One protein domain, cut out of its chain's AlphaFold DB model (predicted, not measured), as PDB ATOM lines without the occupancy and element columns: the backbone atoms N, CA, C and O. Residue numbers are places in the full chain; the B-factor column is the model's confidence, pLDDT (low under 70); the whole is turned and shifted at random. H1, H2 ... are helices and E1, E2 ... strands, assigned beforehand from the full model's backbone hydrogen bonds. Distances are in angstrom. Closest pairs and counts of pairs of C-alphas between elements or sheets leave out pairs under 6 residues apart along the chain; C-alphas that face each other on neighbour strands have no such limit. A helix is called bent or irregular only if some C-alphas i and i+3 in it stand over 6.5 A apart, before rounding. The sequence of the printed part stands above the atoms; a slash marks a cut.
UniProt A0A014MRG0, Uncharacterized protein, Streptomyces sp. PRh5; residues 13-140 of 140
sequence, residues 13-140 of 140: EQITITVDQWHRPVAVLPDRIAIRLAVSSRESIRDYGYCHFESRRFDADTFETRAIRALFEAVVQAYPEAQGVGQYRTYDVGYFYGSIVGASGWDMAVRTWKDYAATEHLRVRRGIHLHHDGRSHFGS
ATOM      1  N   GLU A  13     -42.414 -88.766 -11.568       91.19
ATOM      2  CA  GLU A  13     -42.454 -88.115 -12.887       91.19
ATOM      3  C   GLU A  13     -43.567 -87.063 -13.008       91.19
ATOM      4  O   GLU A  13     -43.555 -86.229 -13.911       91.19
ATOM      5  N   GLN A  14     -44.551 -87.102 -12.107       95.12
ATOM      6  CA  GLN A  14     -45.636 -86.125 -12.046       95.12
ATOM      7  C   GLN A  14     -45.276 -84.894 -11.207       95.12
ATOM      8  O   GLN A  14     -46.051 -83.937 -11.176       95.12
ATOM      9  N   ILE A  15     -44.143 -84.918 -10.504       96.69
ATOM     10  CA  ILE A  15     -43.727 -83.866  -9.584       96.69
ATOM     11  C   ILE A  15     -42.725 -82.966 -10.297       96.69
ATOM     12  O   ILE A  15     -41.665 -83.401 -10.735       96.69
ATOM     13  N   THR A  16     -43.035 -81.675 -10.377       97.44
ATOM     14  CA  THR A  16     -42.070 -80.667 -10.822       97.44
ATOM     15  C   THR A  16     -41.590 -79.880  -9.614       97.44
ATOM     16  O   THR A  16     -42.398 -79.236  -8.948       97.44
ATOM     17  N   ILE A  17     -40.283 -79.898  -9.336       96.19
ATOM     18  CA  ILE A  17     -39.691 -79.027  -8.316       96.19
ATOM     19  C   ILE A  17     -39.073 -77.804  -8.990       96.19
ATOM     20  O   ILE A  17     -38.237 -77.913  -9.884       96.19
ATOM     21  N   THR A  18     -39.500 -76.629  -8.552       95.88
ATOM     22  CA  THR A  18     -39.023 -75.323  -9.017       95.88
ATOM     23  C   THR A  18     -38.753 -74.421  -7.815       95.88
ATOM     24  O   THR A  18     -38.761 -74.888  -6.677       95.88
ATOM     25  N   VAL A  19     -38.524 -73.133  -8.046       95.19
ATOM     26  CA  VAL A  19     -38.458 -72.120  -6.991       95.19
ATOM     27  C   VAL A  19     -39.425 -70.977  -7.246       95.19
ATOM     28  O   VAL A  19     -39.781 -70.692  -8.391       95.19
ATOM     29  N   ASP A  20     -39.821 -70.300  -6.175       94.38
ATOM     30  CA  ASP A  20     -40.521 -69.023  -6.257       94.38
ATOM     31  C   ASP A  20     -39.560 -67.847  -6.526       94.38
ATOM     32  O   ASP A  20     -38.341 -68.006  -6.648       94.38
ATOM     33  N   GLN A  21     -40.110 -66.633  -6.609       93.12
ATOM     34  CA  GLN A  21     -39.344 -65.390  -6.789       93.12
ATOM     35  C   GLN A  21     -38.310 -65.094  -5.680       93.12
ATOM     36  O   GLN A  21     -37.433 -64.254  -5.869       93.12
ATOM     37  N   TRP A  22     -38.382 -65.785  -4.539       91.25
ATOM     38  CA  TRP A  22     -37.430 -65.675  -3.430       91.25
ATOM     39  C   TRP A  22     -36.481 -66.876  -3.347       91.25
ATOM     40  O   TRP A  22     -35.807 -67.045  -2.335       91.25
ATOM     41  N   HIS A  23     -36.404 -67.692  -4.403       90.81
ATOM     42  CA  HIS A  23     -35.567 -68.894  -4.472       90.81
ATOM     43  C   HIS A  23     -35.928 -69.970  -3.438       90.81
ATOM     44  O   HIS A  23     -35.092 -70.799  -3.082       90.81
ATOM     45  N   ARG A  24     -37.175 -69.991  -2.955       90.94
ATOM     46  CA  ARG A  24     -37.652 -71.050  -2.057       90.94
ATOM     47  C   ARG A  24     -38.222 -72.201  -2.885       90.94
ATOM     48  O   ARG A  24     -38.963 -71.917  -3.828       90.94
ATOM     49  N   PRO A  25     -37.946 -73.473  -2.542       93.75
ATOM     50  CA  PRO A  25     -38.466 -74.601  -3.301       93.75
ATOM     51  C   PRO A  25     -39.998 -74.643  -3.335       93.75
ATOM     52  O   PRO A  25     -40.682 -74.403  -2.331       93.75
ATOM     53  N   VAL A  26     -40.525 -74.990  -4.505       95.56
ATOM     54  CA  VAL A  26     -41.951 -75.157  -4.788       95.56
ATOM     55  C   VAL A  26     -42.159 -76.501  -5.470       95.56
ATOM     56  O   VAL A  26     -41.561 -76.763  -6.513       95.56
ATOM     57  N   ALA A  27     -43.024 -77.336  -4.901       96.75
ATOM     58  CA  ALA A  27     -43.475 -78.569  -5.528       96.75
ATOM     59  C   ALA A  27     -44.784 -78.318  -6.286       96.75
ATOM     60  O   ALA A  27     -45.806 -77.962  -5.693       96.75
ATOM     61  N   VAL A  28     -44.747 -78.510  -7.599       97.56
ATOM     62  CA  VAL A  28     -45.896 -78.384  -8.495       97.56
ATOM     63  C   VAL A  28     -46.409 -79.781  -8.833       97.56
ATOM     64  O   VAL A  28     -45.644 -80.632  -9.289       97.56
ATOM     65  N   LEU A  29     -47.700 -80.017  -8.594       97.38
ATOM     66  CA  LEU A  29     -48.350 -81.328  -8.702       97.38
ATOM     67  C   LEU A  29     -49.519 -81.307  -9.689       97.38
ATOM     68  O   LEU A  29     -50.082 -80.246  -9.952       97.38
ATOM     69  N   PRO A  30     -49.989 -82.472 -10.168       97.06
ATOM     70  CA  PRO A  30     -51.284 -82.550 -10.826       97.06
ATOM     71  C   PRO A  30     -52.391 -82.046  -9.891       97.06
ATOM     72  O   PRO A  30     -52.456 -82.458  -8.728       97.06
ATOM     73  N   ASP A  31     -53.301 -81.214 -10.401       96.25
ATOM     74  CA  ASP A  31     -54.325 -80.534  -9.590       96.25
ATOM     75  C   ASP A  31     -55.132 -81.493  -8.713       96.25
ATOM     76  O   ASP A  31     -55.339 -81.231  -7.534       96.25
ATOM     77  N   ARG A  32     -55.515 -82.661  -9.242       95.44
ATOM     78  CA  ARG A  32     -56.249 -83.688  -8.479       95.44
ATOM     79  C   ARG A  32     -55.523 -84.139  -7.203       95.44
ATOM     80  O   ARG A  32     -56.171 -84.428  -6.201       95.44
ATOM     81  N   ILE A  33     -54.191 -84.203  -7.243       96.25
ATOM     82  CA  ILE A  33     -53.358 -84.595  -6.103       96.25
ATOM     83  C   ILE A  33     -53.254 -83.423  -5.133       96.25
ATOM     84  O   ILE A  33     -53.488 -83.602  -3.940       96.25
ATOM     85  N   ALA A  34     -52.978 -82.222  -5.650       96.25
ATOM     86  CA  ALA A  34     -52.900 -81.009  -4.845       96.25
ATOM     87  C   ALA A  34     -54.210 -80.735  -4.088       96.25
ATOM     88  O   ALA A  34     -54.170 -80.481  -2.890       96.25
ATOM     89  N   ILE A  35     -55.364 -80.881  -4.749       95.69
ATOM     90  CA  ILE A  35     -56.698 -80.750  -4.144       95.69
ATOM     91  C   ILE A  35     -56.867 -81.749  -3.005       95.69
ATOM     92  O   ILE A  35     -57.255 -81.366  -1.902       95.69
ATOM     93  N   ARG A  36     -56.553 -83.027  -3.244       95.19
ATOM     94  CA  ARG A  36     -56.690 -84.060  -2.218       95.19
ATOM     95  C   ARG A  36     -55.808 -83.765  -1.007       95.19
ATOM     96  O   ARG A  36     -56.311 -83.766   0.110       95.19
ATOM     97  N   LEU A  37     -54.530 -83.452  -1.215       95.19
ATOM     98  CA  LEU A  37     -53.618 -83.106  -0.121       95.19
ATOM     99  C   LEU A  37     -54.050 -81.817   0.592       95.19
ATOM    100  O   LEU A  37     -53.947 -81.730   1.813       95.19
ATOM    101  N   ALA A  38     -54.579 -80.830  -0.136       94.44
ATOM    102  CA  ALA A  38     -55.106 -79.606   0.450       94.44
ATOM    103  C   ALA A  38     -56.313 -79.884   1.358       94.44
ATOM    104  O   ALA A  38     -56.389 -79.298   2.439       94.44
ATOM    105  N   VAL A  39     -57.207 -80.801   0.973       93.56
ATOM    106  CA  VAL A  39     -58.303 -81.281   1.832       93.56
ATOM    107  C   VAL A  39     -57.749 -82.017   3.054       93.56
ATOM    108  O   VAL A  39     -58.021 -81.589   4.175       93.56
ATOM    109  N   SER A  40     -56.896 -83.029   2.861       94.31
ATOM    110  CA  SER A  40     -56.307 -83.823   3.952       94.31
ATOM    111  C   SER A  40     -55.546 -82.948   4.961       94.31
ATOM    112  O   SER A  40     -55.629 -83.161   6.169       94.31
ATOM    113  N   SER A  41     -54.880 -81.887   4.491       92.38
ATOM    114  CA  SER A  41     -54.159 -80.917   5.332       92.38
ATOM    115  C   SER A  41     -55.043 -80.083   6.263       92.38
ATOM    116  O   SER A  41     -54.517 -79.340   7.091       92.38
ATOM    117  N   ARG A  42     -56.372 -80.162   6.114       89.69
ATOM    118  CA  ARG A  42     -57.379 -79.428   6.896       89.69
ATOM    119  C   ARG A  42     -58.273 -80.354   7.724       89.69
ATOM    120  O   ARG A  42     -59.119 -79.860   8.466       89.69
ATOM    121  N   GLU A  43     -58.097 -81.667   7.625       87.56
ATOM    122  CA  GLU A  43     -58.881 -82.634   8.393       87.56
ATOM    123  C   GLU A  43     -58.390 -82.731   9.842       87.56
ATOM    124  O   GLU A  43     -57.196 -82.911  10.101       87.56
ATOM    125  N   SER A  44     -59.337 -82.655  10.785       87.69
ATOM    126  CA  SER A  44     -59.108 -82.891  12.219       87.69
ATOM    127  C   SER A  44     -57.924 -82.099  12.787       87.69
ATOM    128  O   SER A  44     -57.069 -82.651  13.476       87.69
ATOM    129  N   ILE A  45     -57.868 -80.801  12.470       87.75
ATOM    130  CA  ILE A  45     -56.796 -79.913  12.922       87.75
ATOM    131  C   ILE A  45     -56.804 -79.780  14.438       87.75
ATOM    132  O   ILE A  45     -57.794 -79.349  15.031       87.75
ATOM    133  N   ARG A  46     -55.650 -80.050  15.039       88.25
ATOM    134  CA  ARG A  46     -55.321 -79.629  16.391       88.25
ATOM    135  C   ARG A  46     -54.572 -78.300  16.342       88.25
ATOM    136  O   ARG A  46     -53.606 -78.162  15.595       88.25
ATOM    137  N   ASP A  47     -55.044 -77.336  17.125       87.94
ATOM    138  CA  ASP A  47     -54.427 -76.022  17.321       87.94
ATOM    139  C   ASP A  47     -53.728 -76.002  18.684       87.94
ATOM    140  O   ASP A  47     -54.344 -76.307  19.708       87.94
ATOM    141  N   TYR A  48     -52.433 -75.698  18.682       85.06
ATOM    142  CA  TYR A  48     -51.600 -75.609  19.879       85.06
ATOM    143  C   TYR A  48     -51.283 -74.151  20.267       85.06
ATOM    144  O   TYR A  48     -50.576 -73.924  21.248       85.06
ATOM    145  N   GLY A  49     -51.810 -73.160  19.537       81.62
ATOM    146  CA  GLY A  49     -51.480 -71.746  19.698       81.62
ATOM    147  C   GLY A  49     -50.133 -71.366  19.071       81.62
ATOM    148  O   GLY A  49     -49.396 -72.209  18.571       81.62
ATOM    149  N   TYR A  50     -49.815 -70.065  19.059       78.75
ATOM    150  CA  TYR A  50     -48.552 -69.506  18.532       78.75
ATOM    151  C   TYR A  50     -48.145 -70.059  17.150       78.75
ATOM    152  O   TYR A  50     -47.003 -70.435  16.916       78.75
ATOM    153  N   CYS A  51     -49.105 -70.119  16.224       76.25
ATOM    154  CA  CYS A  51     -48.915 -70.636  14.865       76.25
ATOM    155  C   CYS A  51     -48.581 -72.137  14.765       76.25
ATOM    156  O   CYS A  51     -48.209 -72.578  13.679       76.25
ATOM    157  N   HIS A  52     -48.754 -72.931  15.825       81.62
ATOM    158  CA  HIS A  52     -48.535 -74.377  15.799       81.62
ATOM    159  C   HIS A  52     -49.833 -75.146  15.606       81.62
ATOM    160  O   HIS A  52     -50.772 -75.057  16.397       81.62
ATOM    161  N   PHE A  53     -49.863 -75.949  14.550       84.19
ATOM    162  CA  PHE A  53     -51.027 -76.733  14.178       84.19
ATOM    163  C   PHE A  53     -50.596 -78.060  13.566       84.19
ATOM    164  O   PHE A  53     -49.592 -78.122  12.860       84.19
ATOM    165  N   GLU A  54     -51.417 -79.085  13.740       89.19
ATOM    166  CA  GLU A  54     -51.189 -80.423  13.190       89.19
ATOM    167  C   GLU A  54     -52.522 -80.971  12.667       89.19
ATOM    168  O   GLU A  54     -53.546 -80.895  13.349       89.19
ATOM    169  N   SER A  55     -52.540 -81.492  11.440       87.88
ATOM    170  CA  SER A  55     -53.638 -82.344  10.968       87.88
ATOM    171  C   SER A  55     -53.658 -83.657  11.740       87.88
ATOM    172  O   SER A  55     -52.693 -84.001  12.416       87.88
ATOM    173  N   ARG A  56     -54.681 -84.495  11.545       92.12
ATOM    174  CA  ARG A  56     -54.541 -85.900  11.958       92.12
ATOM    175  C   ARG A  56     -53.266 -86.532  11.384       92.12
ATOM    176  O   ARG A  56     -52.754 -86.110  10.342       92.12
ATOM    177  N   ARG A  57     -52.802 -87.586  12.049       92.94
ATOM    178  CA  ARG A  57     -51.761 -88.463  11.516       92.94
ATOM    179  C   ARG A  57     -52.350 -89.392  10.459       92.94
ATOM    180  O   ARG A  57     -53.516 -89.790  10.539       92.94
ATOM    181  N   PHE A  58     -51.528 -89.707   9.475       94.75
ATOM    182  CA  PHE A  58     -51.824 -90.621   8.387       94.75
ATOM    183  C   PHE A  58     -50.905 -91.836   8.511       94.75
ATOM    184  O   PHE A  58     -49.707 -91.680   8.759       94.75
ATOM    185  N   ASP A  59     -51.481 -93.032   8.395       95.44
ATOM    186  CA  ASP A  59     -50.731 -94.285   8.483       95.44
ATOM    187  C   ASP A  59     -49.836 -94.486   7.255       95.44
ATOM    188  O   ASP A  59     -50.081 -93.919   6.188       95.44
ATOM    189  N   ALA A  60     -48.788 -95.297   7.406       91.81
ATOM    190  CA  ALA A  60     -47.735 -95.464   6.400       91.81
ATOM    191  C   ALA A  60     -48.252 -95.922   5.021       91.81
ATOM    192  O   ALA A  60     -47.674 -95.584   3.988       91.81
ATOM    193  N   ASP A  61     -49.354 -96.670   5.004       91.81
ATOM    194  CA  ASP A  61     -50.022 -97.214   3.824       91.81
ATOM    195  C   ASP A  61     -51.189 -96.340   3.330       91.81
ATOM    196  O   ASP A  61     -51.935 -96.726   2.424       91.81
ATOM    197  N   THR A  62     -51.349 -95.134   3.866       94.38
ATOM    198  CA  THR A  62     -52.293 -94.165   3.313       94.38
ATOM    199  C   THR A  62     -51.730 -93.506   2.059       94.38
ATOM    200  O   THR A  62     -50.519 -93.414   1.836       94.38
ATOM    201  N   PHE A  63     -52.632 -93.002   1.223       94.38
ATOM    202  CA  PHE A  63     -52.246 -92.212   0.058       94.38
ATOM    203  C   PHE A  63     -51.433 -90.976   0.453       94.38
ATOM    204  O   PHE A  63     -50.455 -90.655  -0.214       94.38
ATOM    205  N   GLU A  64     -51.839 -90.275   1.513       94.88
ATOM    206  CA  GLU A  64     -51.208 -89.035   1.953       94.88
ATOM    207  C   GLU A  64     -49.747 -89.272   2.305       94.88
ATOM    208  O   GLU A  64     -48.879 -88.522   1.866       94.88
ATOM    209  N   THR A  65     -49.467 -90.348   3.033       94.56
ATOM    210  CA  THR A  65     -48.104 -90.692   3.416       94.56
ATOM    211  C   THR A  65     -47.251 -91.115   2.226       94.56
ATOM    212  O   THR A  65     -46.115 -90.654   2.111       94.56
ATOM    213  N   ARG A  66     -47.789 -91.898   1.283       94.38
ATOM    214  CA  ARG A  66     -47.064 -92.237   0.046       94.38
ATOM    215  C   ARG A  66     -46.794 -91.014  -0.835       94.38
ATOM    216  O   ARG A  66     -45.680 -90.849  -1.319       94.38
ATOM    217  N   ALA A  67     -47.766 -90.115  -0.979       95.00
ATOM    218  CA  ALA A  67     -47.591 -88.868  -1.723       95.00
ATOM    219  C   ALA A  67     -46.564 -87.935  -1.057       95.00
ATOM    220  O   ALA A  67     -45.745 -87.332  -1.746       95.00
ATOM    221  N   ILE A  68     -46.573 -87.840   0.277       93.88
ATOM    222  CA  ILE A  68     -45.574 -87.086   1.044       93.88
ATOM    223  C   ILE A  68     -44.176 -87.674   0.831       93.88
ATOM    224  O   ILE A  68     -43.249 -86.912   0.582       93.88
ATOM    225  N   ARG A  69     -44.010 -89.003   0.851       92.19
ATOM    226  CA  ARG A  69     -42.718 -89.648   0.548       92.19
ATOM    227  C   ARG A  69     -42.215 -89.304  -0.852       92.19
ATOM    228  O   ARG A  69     -41.095 -88.824  -0.975       92.19
ATOM    229  N   ALA A  70     -43.060 -89.435  -1.875       93.50
ATOM    230  CA  ALA A  70     -42.695 -89.069  -3.246       93.50
ATOM    231  C   ALA A  70     -42.292 -87.583  -3.367       93.50
ATOM    232  O   ALA A  70     -41.333 -87.244  -4.059       93.50
ATOM    233  N   LEU A  71     -42.984 -86.687  -2.651       92.94
ATOM    234  CA  LEU A  71     -42.606 -85.273  -2.547       92.94
ATOM    235  C   LEU A  71     -41.235 -85.085  -1.888       92.94
ATOM    236  O   LEU A  71     -40.432 -84.303  -2.393       92.94
ATOM    237  N   PHE A  72     -40.951 -85.787  -0.787       90.06
ATOM    238  CA  PHE A  72     -39.643 -85.735  -0.132       90.06
ATOM    239  C   PHE A  72     -38.534 -86.210  -1.057       90.06
ATOM    240  O   PHE A  72     -37.540 -85.507  -1.197       90.06
ATOM    241  N   GLU A  73     -38.708 -87.352  -1.719       90.75
ATOM    242  CA  GLU A  73     -37.737 -87.881  -2.680       90.75
ATOM    243  C   GLU A  73     -37.430 -86.854  -3.779       90.75
ATOM    244  O   GLU A  73     -36.262 -86.537  -4.016       90.75
ATOM    245  N   ALA A  74     -38.467 -86.254  -4.371       93.19
ATOM    246  CA  ALA A  74     -38.318 -85.242  -5.411       93.19
ATOM    247  C   ALA A  74     -37.613 -83.969  -4.904       93.19
ATOM    248  O   ALA A  74     -36.689 -83.470  -5.552       93.19
ATOM    249  N   VAL A  75     -38.005 -83.444  -3.736       91.75
ATOM    250  CA  VAL A  75     -37.386 -82.237  -3.161       91.75
ATOM    251  C   VAL A  75     -35.941 -82.507  -2.757       91.75
ATOM    252  O   VAL A  75     -35.074 -81.700  -3.061       91.75
ATOM    253  N   VAL A  76     -35.651 -83.644  -2.130       90.62
ATOM    254  CA  VAL A  76     -34.293 -84.039  -1.730       90.62
ATOM    255  C   VAL A  76     -33.378 -84.235  -2.938       90.62
ATOM    256  O   VAL A  76     -32.179 -83.967  -2.860       90.62
ATOM    257  N   GLN A  77     -33.912 -84.732  -4.052       91.44
ATOM    258  CA  GLN A  77     -33.154 -84.866  -5.290       91.44
ATOM    259  C   GLN A  77     -32.837 -83.502  -5.919       91.44
ATOM    260  O   GLN A  77     -31.728 -83.321  -6.415       91.44
ATOM    261  N   ALA A  78     -33.785 -82.562  -5.896       92.50
ATOM    262  CA  ALA A  78     -33.648 -81.267  -6.560       92.50
ATOM    263  C   ALA A  78     -32.975 -80.176  -5.700       92.50
ATOM    264  O   ALA A  78     -32.238 -79.358  -6.241       92.50
ATOM    265  N   TYR A  79     -33.223 -80.169  -4.386       90.75
ATOM    266  CA  TYR A  79     -32.776 -79.168  -3.402       90.75
ATOM    267  C   TYR A  79     -32.393 -79.858  -2.074       90.75
ATOM    268  O   TYR A  79     -33.090 -79.704  -1.065       90.75
ATOM    269  N   PRO A  80     -31.318 -80.670  -2.046       88.75
ATOM    270  CA  PRO A  80     -30.899 -81.413  -0.850       88.75
ATOM    271  C   PRO A  80     -30.573 -80.521   0.360       88.75
ATOM    272  O   PRO A  80     -30.622 -80.982   1.499       88.75
ATOM    273  N   GLU A  81     -30.235 -79.256   0.123       86.00
ATOM    274  CA  GLU A  81     -29.946 -78.231   1.123       86.00
ATOM    275  C   GLU A  81     -31.195 -77.580   1.729       86.00
ATOM    276  O   GLU A  81     -31.078 -76.801   2.679       86.00
ATOM    277  N   ALA A  82     -32.388 -77.872   1.199       83.81
ATOM    278  CA  ALA A  82     -33.614 -77.325   1.748       83.81
ATOM    279  C   ALA A  82     -33.802 -77.765   3.212       83.81
ATOM    280  O   ALA A  82     -33.418 -78.856   3.650       83.81
ATOM    281  N   GLN A  83     -34.390 -76.877   4.008       80.50
ATOM    282  CA  GLN A  83     -34.547 -77.114   5.435       80.50
ATOM    283  C   GLN A  83     -35.435 -78.342   5.691       80.50
ATOM    284  O   GLN A  83     -36.508 -78.466   5.107       80.50
ATOM    285  N   GLY A  84     -34.991 -79.230   6.586       80.31
ATOM    286  CA  GLY A  84     -35.773 -80.376   7.067       80.31
ATOM    287  C   GLY A  84     -35.811 -81.593   6.144       80.31
ATOM    288  O   GLY A  84     -36.149 -82.678   6.612       80.31
ATOM    289  N   VAL A  85     -35.407 -81.464   4.877       81.50
ATOM    290  CA  VAL A  85     -35.435 -82.581   3.916       81.50
ATOM    291  C   VAL A  85     -34.166 -83.436   3.951       81.50
ATOM    292  O   VAL A  85     -34.228 -84.633   3.694       81.50
ATOM    293  N   GLY A  86     -33.020 -82.875   4.352       76.50
ATOM    294  CA  GLY A  86     -31.749 -83.612   4.413       76.50
ATOM    295  C   GLY A  86     -31.736 -84.782   5.409       76.50
ATOM    296  O   GLY A  86     -30.973 -85.729   5.235       76.50
ATOM    297  N   GLN A  87     -32.607 -84.756   6.425       81.38
ATOM    298  CA  GLN A  87     -32.743 -85.846   7.402       81.38
ATOM    299  C   GLN A  87     -33.386 -87.103   6.798       81.38
ATOM    300  O   GLN A  87     -33.136 -88.208   7.283       81.38
ATOM    301  N   TYR A  88     -34.149 -86.942   5.714       82.88
ATOM    302  CA  TYR A  88     -34.948 -88.010   5.127       82.88
ATOM    303  C   TYR A  88     -34.081 -89.169   4.631       82.88
ATOM    304  O   TYR A  88     -34.367 -90.318   4.945       82.88
ATOM    305  N   ARG A  89     -32.957 -88.877   3.961       78.19
ATOM    306  CA  ARG A  89     -32.046 -89.916   3.439       78.19
ATOM    307  C   ARG A  89     -31.409 -90.783   4.522       78.19
ATOM    308  O   ARG A  89     -31.009 -91.903   4.230       78.19
ATOM    309  N   THR A  90     -31.255 -90.252   5.730       82.00
ATOM    310  CA  THR A  90     -30.506 -90.920   6.802       82.00
ATOM    311  C   THR A  90     -31.429 -91.595   7.810       82.00
ATOM    312  O   THR A  90     -31.066 -92.624   8.371       82.00
ATOM    313  N   TYR A  91     -32.603 -91.015   8.062       84.00
ATOM    314  CA  TYR A  91     -33.455 -91.401   9.189       84.00
ATOM    315  C   TYR A  91     -34.923 -91.630   8.810       84.00
ATOM    316  O   TYR A  91     -35.744 -91.796   9.711       84.00
ATOM    317  N   ASP A  92     -35.274 -91.569   7.519       83.31
ATOM    318  CA  ASP A  92     -36.663 -91.641   7.036       83.31
ATOM    319  C   ASP A  92     -37.604 -90.623   7.713       83.31
ATOM    320  O   ASP A  92     -38.821 -90.793   7.767       83.31
ATOM    321  N   VAL A  93     -37.037 -89.526   8.222       88.94
ATOM    322  CA  VAL A  93     -37.743 -88.436   8.900       88.94
ATOM    323  C   VAL A  93     -37.455 -87.132   8.178       88.94
ATOM    324  O   VAL A  93     -36.342 -86.903   7.706       88.94
ATOM    325  N   GLY A  94     -38.437 -86.249   8.104       91.69
ATOM    326  CA  GLY A  94     -38.201 -84.937   7.529       91.69
ATOM    327  C   GLY A  94     -39.413 -84.041   7.593       91.69
ATOM    328  O   GLY A  94     -40.540 -84.489   7.800       91.69
ATOM    329  N   TYR A  95     -39.172 -82.757   7.375       92.00
ATOM    330  CA  TYR A  95     -40.220 -81.767   7.180       92.00
ATOM    331  C   TYR A  95     -39.907 -80.920   5.949       92.00
ATOM    332  O   TYR A  95     -38.744 -80.687   5.620       92.00
ATOM    333  N   PHE A  96     -40.947 -80.459   5.265       91.62
ATOM    334  CA  PHE A  96     -40.824 -79.528   4.153       91.62
ATOM    335  C   PHE A  96     -41.857 -78.412   4.302       91.62
ATOM    336  O   PHE A  96     -43.066 -78.646   4.233       91.62
ATOM    337  N   TYR A  97     -41.354 -77.192   4.500       86.88
ATOM    338  CA  TYR A  97     -42.146 -75.964   4.645       86.88
ATOM    339  C   TYR A  97     -42.180 -75.106   3.369       86.88
ATOM    340  O   TYR A  97     -42.616 -73.955   3.409       86.88
ATOM    341  N   GLY A  98     -41.706 -75.635   2.237       87.19
ATOM    342  CA  GLY A  98     -41.849 -74.962   0.948       87.19
ATOM    343  C   GLY A  98     -43.290 -74.991   0.434       87.19
ATOM    344  O   GLY A  98     -44.188 -75.579   1.041       87.19
ATOM    345  N   SER A  99     -43.530 -74.321  -0.693       92.38
ATOM    346  CA  SER A  99     -44.884 -74.250  -1.254       92.38
ATOM    347  C   SER A  99     -45.221 -75.524  -2.022       92.38
ATOM    348  O   SER A  99     -44.408 -76.014  -2.799       92.38
ATOM    349  N   ILE A 100     -46.440 -76.035  -1.849       96.06
ATOM    350  CA  ILE A 100     -46.974 -77.149  -2.637       96.06
ATOM    351  C   ILE A 100     -48.261 -76.672  -3.316       96.06
ATOM    352  O   ILE A 100     -49.181 -76.183  -2.647       96.06
ATOM    353  N   VAL A 101     -48.310 -76.784  -4.643       96.81
ATOM    354  CA  VAL A 101     -49.332 -76.156  -5.491       96.81
ATOM    355  C   VAL A 101     -49.742 -77.063  -6.653       96.81
ATOM    356  O   VAL A 101     -48.927 -77.804  -7.198       96.81
ATOM    357  N   GLY A 102     -51.016 -77.012  -7.042       97.31
ATOM    358  CA  GLY A 102     -51.495 -77.623  -8.286       97.31
ATOM    359  C   GLY A 102     -50.998 -76.880  -9.530       97.31
ATOM    360  O   GLY A 102     -50.888 -75.656  -9.530       97.31
ATOM    361  N   ALA A 103     -50.708 -77.610 -10.602       97.19
ATOM    362  CA  ALA A 103     -50.173 -77.097 -11.859       97.19
ATOM    363  C   ALA A 103     -50.960 -75.915 -12.447       97.19
ATOM    364  O   ALA A 103     -50.346 -74.968 -12.942       97.19
ATOM    365  N   SER A 104     -52.297 -75.918 -12.379       96.75
ATOM    366  CA  SER A 104     -53.084 -74.785 -12.896       96.75
ATOM    367  C   SER A 104     -53.013 -73.535 -12.010       96.75
ATOM    368  O   SER A 104     -53.248 -72.432 -12.501       96.75
ATOM    369  N   GLY A 105     -52.606 -73.681 -10.745       95.69
ATOM    370  CA  GLY A 105     -52.398 -72.587  -9.793       95.69
ATOM    371  C   GLY A 105     -51.022 -71.930  -9.859       95.69
ATOM    372  O   GLY A 105     -50.813 -70.901  -9.219       95.69
ATOM    373  N   TRP A 106     -50.080 -72.484 -10.627       97.31
ATOM    374  CA  TRP A 106     -48.700 -72.002 -10.674       97.31
ATOM    375  C   TRP A 106     -48.312 -71.440 -12.043       97.31
ATOM    376  O   TRP A 106     -48.628 -72.003 -13.098       97.31
ATOM    377  N   ASP A 107     -47.594 -70.320 -12.029       95.94
ATOM    378  CA  ASP A 107     -46.963 -69.733 -13.201       95.94
ATOM    379  C   ASP A 107     -45.458 -70.000 -13.188       95.94
ATOM    380  O   ASP A 107     -44.703 -69.445 -12.387       95.94
ATOM    381  N   MET A 108     -45.019 -70.860 -14.109       94.50
ATOM    382  CA  MET A 108     -43.612 -71.229 -14.250       94.50
ATOM    383  C   MET A 108     -42.736 -70.080 -14.759       94.50
ATOM    384  O   MET A 108     -41.548 -70.053 -14.441       94.50
ATOM    385  N   ALA A 109     -43.288 -69.147 -15.540       94.19
ATOM    386  CA  ALA A 109     -42.525 -68.059 -16.140       94.19
ATOM    387  C   ALA A 109     -42.231 -66.961 -15.115       94.19
ATOM    388  O   ALA A 109     -41.086 -66.532 -14.986       94.19
ATOM    389  N   VAL A 110     -43.244 -66.547 -14.348       94.00
ATOM    390  CA  VAL A 110     -43.079 -65.510 -13.310       94.00
ATOM    391  C   VAL A 110     -42.771 -66.074 -11.919       94.00
ATOM    392  O   VAL A 110     -42.524 -65.303 -10.996       94.00
ATOM    393  N   ARG A 111     -42.748 -67.406 -11.761       94.94
ATOM    394  CA  ARG A 111     -42.418 -68.116 -10.510       94.94
ATOM    395  C   ARG A 111     -43.303 -67.695  -9.331       94.94
ATOM    396  O   ARG A 111     -42.820 -67.436  -8.225       94.94
ATOM    397  N   THR A 112     -44.608 -67.604  -9.585       94.62
ATOM    398  CA  THR A 112     -45.607 -67.209  -8.585       94.62
ATOM    399  C   THR A 112     -46.980 -67.834  -8.859       94.62
ATOM    400  O   THR A 112     -47.168 -68.557  -9.838       94.62
ATOM    401  N   TRP A 113     -47.948 -67.567  -7.983       92.00
ATOM    402  CA  TRP A 113     -49.330 -68.037  -8.108       92.00
ATOM    403  C   TRP A 113     -50.066 -67.379  -9.282       92.00
ATOM    404  O   TRP A 113     -50.030 -66.156  -9.435       92.00
ATOM    405  N   LYS A 114     -50.806 -68.180 -10.055       92.94
ATOM    406  CA  LYS A 114     -51.819 -67.703 -11.010       92.94
ATOM    407  C   LYS A 114     -53.108 -67.430 -10.262       92.94
ATOM    408  O   LYS A 114     -53.583 -68.339  -9.594       92.94
ATOM    409  N   ASP A 115     -53.659 -66.223 -10.399       91.06
ATOM    410  CA  ASP A 115     -54.958 -65.820  -9.829       91.06
ATOM    411  C   ASP A 115     -55.246 -66.493  -8.475       91.06
ATOM    412  O   ASP A 115     -56.006 -67.459  -8.371       91.06
ATOM    413  N   TYR A 116     -54.553 -66.017  -7.438       89.06
ATOM    414  CA  TYR A 116     -54.543 -66.664  -6.126       89.06
ATOM    415  C   TYR A 116     -55.956 -66.921  -5.582       89.06
ATOM    416  O   TYR A 116     -56.204 -67.968  -4.989       89.06
ATOM    417  N   ALA A 117     -56.890 -65.991  -5.799       91.50
ATOM    418  CA  ALA A 117     -58.260 -66.126  -5.320       91.50
ATOM    419  C   ALA A 117     -58.990 -67.300  -5.993       91.50
ATOM    420  O   ALA A 117     -59.679 -68.061  -5.314       91.50
ATOM    421  N   ALA A 118     -58.804 -67.486  -7.302       92.62
ATOM    422  CA  ALA A 118     -59.417 -68.586  -8.041       92.62
ATOM    423  C   ALA A 118     -58.749 -69.943  -7.755       92.62
ATOM    424  O   ALA A 118     -59.413 -70.983  -7.769       92.62
ATOM    425  N   THR A 119     -57.445 -69.956  -7.472       93.94
ATOM    426  CA  THR A 119     -56.640 -71.189  -7.402       93.94
ATOM    427  C   THR A 119     -56.246 -71.606  -5.987       93.94
ATOM    428  O   THR A 119     -55.586 -72.627  -5.804       93.94
ATOM    429  N   GLU A 120     -56.700 -70.892  -4.954       93.00
ATOM    430  CA  GLU A 120     -56.341 -71.169  -3.558       93.00
ATOM    431  C   GLU A 120     -56.631 -72.615  -3.112       93.00
ATOM    432  O   GLU A 120     -55.918 -73.183  -2.277       93.00
ATOM    433  N   HIS A 121     -57.672 -73.238  -3.662       93.62
ATOM    434  CA  HIS A 121     -58.040 -74.624  -3.373       93.62
ATOM    435  C   HIS A 121     -56.978 -75.648  -3.828       93.62
ATOM    436  O   HIS A 121     -56.983 -76.780  -3.349       93.62
ATOM    437  N   LEU A 122     -56.045 -75.243  -4.695       95.94
ATOM    438  CA  LEU A 122     -54.895 -76.032  -5.145       95.94
ATOM    439  C   LEU A 122     -53.679 -75.897  -4.219       95.94
ATOM    440  O   LEU A 122     -52.639 -76.502  -4.479       95.94
ATOM    441  N   ARG A 123     -53.774 -75.089  -3.158       94.50
ATOM    442  CA  ARG A 123     -52.701 -74.879  -2.186       94.50
ATOM    443  C   ARG A 123     -52.789 -75.859  -1.029       94.50
ATOM    444  O   ARG A 123     -53.727 -75.801  -0.225       94.50
ATOM    445  N   VAL A 124     -51.726 -76.637  -0.832       93.06
ATOM    446  CA  VAL A 124     -51.501 -77.317   0.448       93.06
ATOM    447  C   VAL A 124     -50.929 -76.280   1.413       93.06
ATOM    448  O   VAL A 124     -49.808 -75.801   1.259       93.06
ATOM    449  N   ARG A 125     -51.750 -75.825   2.365       83.19
ATOM    450  CA  ARG A 125     -51.429 -74.653   3.201       83.19
ATOM    451  C   ARG A 125     -50.380 -74.923   4.280       83.19
ATOM    452  O   ARG A 125     -49.791 -73.970   4.782       83.19
ATOM    453  N   ARG A 126     -50.207 -76.183   4.669       84.69
ATOM    454  CA  ARG A 126     -49.356 -76.618   5.781       84.69
ATOM    455  C   ARG A 126     -48.133 -77.358   5.251       84.69
ATOM    456  O   ARG A 126     -48.221 -77.979   4.192       84.69
ATOM    457  N   GLY A 127     -47.035 -77.306   6.000       89.44
ATOM    458  CA  GLY A 127     -45.848 -78.100   5.696       89.44
ATOM    459  C   GLY A 127     -46.149 -79.589   5.814       89.44
ATOM    460  O   GLY A 127     -47.053 -79.990   6.549       89.44
ATOM    461  N   ILE A 128     -45.402 -80.404   5.079       93.56
ATOM    462  CA  ILE A 128     -45.497 -81.865   5.150       93.56
ATOM    463  C   ILE A 128     -44.427 -82.398   6.092       93.56
ATOM    464  O   ILE A 128     -43.307 -81.894   6.111       93.56
ATOM    465  N   HIS A 129     -44.780 -83.425   6.855       94.31
ATOM    466  CA  HIS A 129     -43.900 -84.056   7.833       94.31
ATOM    467  C   HIS A 129     -43.955 -85.568   7.672       94.31
ATOM    468  O   HIS A 129     -45.046 -86.140   7.605       94.31
ATOM    469  N   LEU A 130     -42.791 -86.205   7.657       93.19
ATOM    470  CA  LEU A 130     -42.627 -87.653   7.677       93.19
ATOM    471  C   LEU A 130     -41.952 -88.067   8.985       93.19
ATOM    472  O   LEU A 130     -40.958 -87.466   9.391       93.19
ATOM    473  N   HIS A 131     -42.508 -89.083   9.636       91.62
ATOM    474  CA  HIS A 131     -42.020 -89.636  10.897       91.62
ATOM    475  C   HIS A 131     -41.197 -90.906  10.660       91.62
ATOM    476  O   HIS A 131     -41.425 -91.629   9.695       91.62
ATOM    477  N   HIS A 132     -40.302 -91.224  11.598       88.31
ATOM    478  CA  HIS A 132     -39.437 -92.414  11.556       88.31
ATOM    479  C   HIS A 132     -40.203 -93.751  11.497       88.31
ATOM    480  O   HIS A 132     -39.693 -94.739  10.983       88.31
ATOM    481  N   ASP A 133     -41.428 -93.801  12.028       88.75
ATOM    482  CA  ASP A 133     -42.312 -94.977  11.956       88.75
ATOM    483  C   ASP A 133     -43.061 -95.076  10.617       88.75
ATOM    484  O   ASP A 133     -43.928 -95.924  10.412       88.75
ATOM    485  N   GLY A 134     -42.722 -94.171   9.706       88.06
ATOM    486  CA  GLY A 134     -43.213 -94.101   8.361       88.06
ATOM    487  C   GLY A 134     -44.570 -93.448   8.194       88.06
ATOM    488  O   GLY A 134     -45.012 -93.409   7.051       88.06
ATOM    489  N   ARG A 135     -45.187 -92.932   9.263       94.62
ATOM    490  CA  ARG A 135     -46.422 -92.132   9.225       94.62
ATOM    491  C   ARG A 135     -46.144 -90.692   8.810       94.62
ATOM    492  O   ARG A 135     -45.011 -90.219   8.869       94.62
ATOM    493  N   SER A 136     -47.189 -89.954   8.452       95.06
ATOM    494  CA  SER A 136     -47.064 -88.534   8.099       95.06
ATOM    495  C   SER A 136     -48.153 -87.659   8.712       95.06
ATOM    496  O   SER A 136     -49.175 -88.143   9.200       95.06
ATOM    497  N   HIS A 137     -47.935 -86.347   8.685       95.25
ATOM    498  CA  HIS A 137     -48.964 -85.348   8.973       95.25
ATOM    499  C   HIS A 137     -48.669 -84.038   8.234       95.25
ATOM    500  O   HIS A 137     -47.609 -83.875   7.624       95.25
ATOM    501  N   PHE A 138     -49.613 -83.102   8.307       94.62
ATOM    502  CA  PHE A 138     -49.434 -81.728   7.859       94.62
ATOM    503  C   PHE A 138     -49.367 -80.794   9.065       94.62
ATOM    504  O   PHE A 138     -50.237 -80.866   9.933       94.62
ATOM    505  N   GLY A 139     -48.397 -79.882   9.113       89.44
ATOM    506  CA  GLY A 139     -48.229 -79.004  10.270       89.44
ATOM    507  C   GLY A 139     -47.385 -77.756  10.033       89.44
ATOM    508  O   GLY A 139     -46.841 -77.560   8.942       89.44
ATOM    509  N   SER A 140     -47.327 -76.899  11.057       77.81
ATOM    510  CA  SER A 140     -46.499 -75.683  11.126       77.81
ATOM    511  C   SER A 140     -45.615 -75.663  12.366       77.81
ATOM    512  O   SER A 140     -46.140 -75.748  13.500       77.81
TER     513      SER A 140
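What this domain is: This is residues 13 to 140 of the 140 residues of an uncharacterized protein of Streptomyces sp. PRh5 (UniProt A0A014MRG0). What shape do the atoms make? Two small three-stranded sheets, set at an angle where E5 runs on into E6, cover the long helix H2, which packs on both; H1 packs on the same face of the sheet of E1, E2 and E6 as H2, over its edge strand E6 and steeply tilted to H2, with H4 at that E6 edge, while the hairpin E3 and E4 lies at the rim, with E4 by E8. What is it built of? The 128 printed residues run E1 E2 H1 E3 E4 H2 H3 E5 E6 H4 E7 E8, four named helices and eight named strands, class mixed; the sheets are E1, E2, E6, mixed, and E5, E7, E8 and E3, E4, both antiparallel. How large is it? It is compact, with a radius of gyration of the C-alphas of 13.8 A and spans of 39 by 30 by 29 A.

Where its parts are: Where do the first elements lie? E1, residues 16 to 19, starts at C-alpha 16 (-42.070, -80.667, -10.822). E2 is residues 25 to 29, 13.1 A long, H1 31 to 40, 14.1 A, E3 46 to 49 and E4 52 to 54. What follows? H2, residues 63 to 78, is 22.6 A long, and then come H3, 88 to 91, E5, 94 to 96, and E6, 99 to 102. H4 is residues 116 to 122, E7 127 to 130, and E8 136 to 139, ending at C-alpha 139 (-48.229, -79.004, 10.270).

How they stand to each other: How do the strands pair? E1 and E2, a hairpin, are antiparallel, with N 18 and O 26 2.9 A apart; E2 and E6 are parallel, with N 27 and O 99 2.8 A apart. In the other sheets N 96 and O 128 of E5 and E7 are 2.9 A apart, N 129 and O 137 of the hairpin E7 and E8 3.0 A, and N 46 and O 54 of the hairpin E3 and E4 2.8 A. Where are the helices? H1 and H2 are on the same face of the sheet E1 E2 E6, two layers, helices over one face; H2 also makes two layers with E5 E7 E8, at a height of 9.1 A and across the strands, at 82 degrees to E5 on the local plane. H4 only grazes the first sheet with residues 119 to 122 and touches H1 about perpendicular, at 77 degrees, the closest C-alphas being those of Ile 35 and Leu 122, 5.1 A apart. H3 is close to but not clearly touching H2, the C-alphas of Phe 72 and Tyr 88 being 7.4 A apart. How do the helix backbones run? In H1 and H2 every O i to N i+4 pair is within hydrogen-bond range; in H4, irregular with C-alphas 118 and 121 7.8 A apart, 1 of 3 is, beside 2 of 4 O i to N i+3 pairs; H3, with 4 residues, is too short for any O i to N i+4 pair, and its 1 O i to N i+3 pair is not within range.

The domain as a whole: How far does it reach? The two C-alphas farthest apart, those of Thr 90 and Ala 118, are 39.4 A apart. Is anything cut or long? The printed part has no cut, and the link from E6 to H4 is long, with 13 residues. How sure is the model? The mean pLDDT of the printed part is 91.2, and no printed residue is under 70.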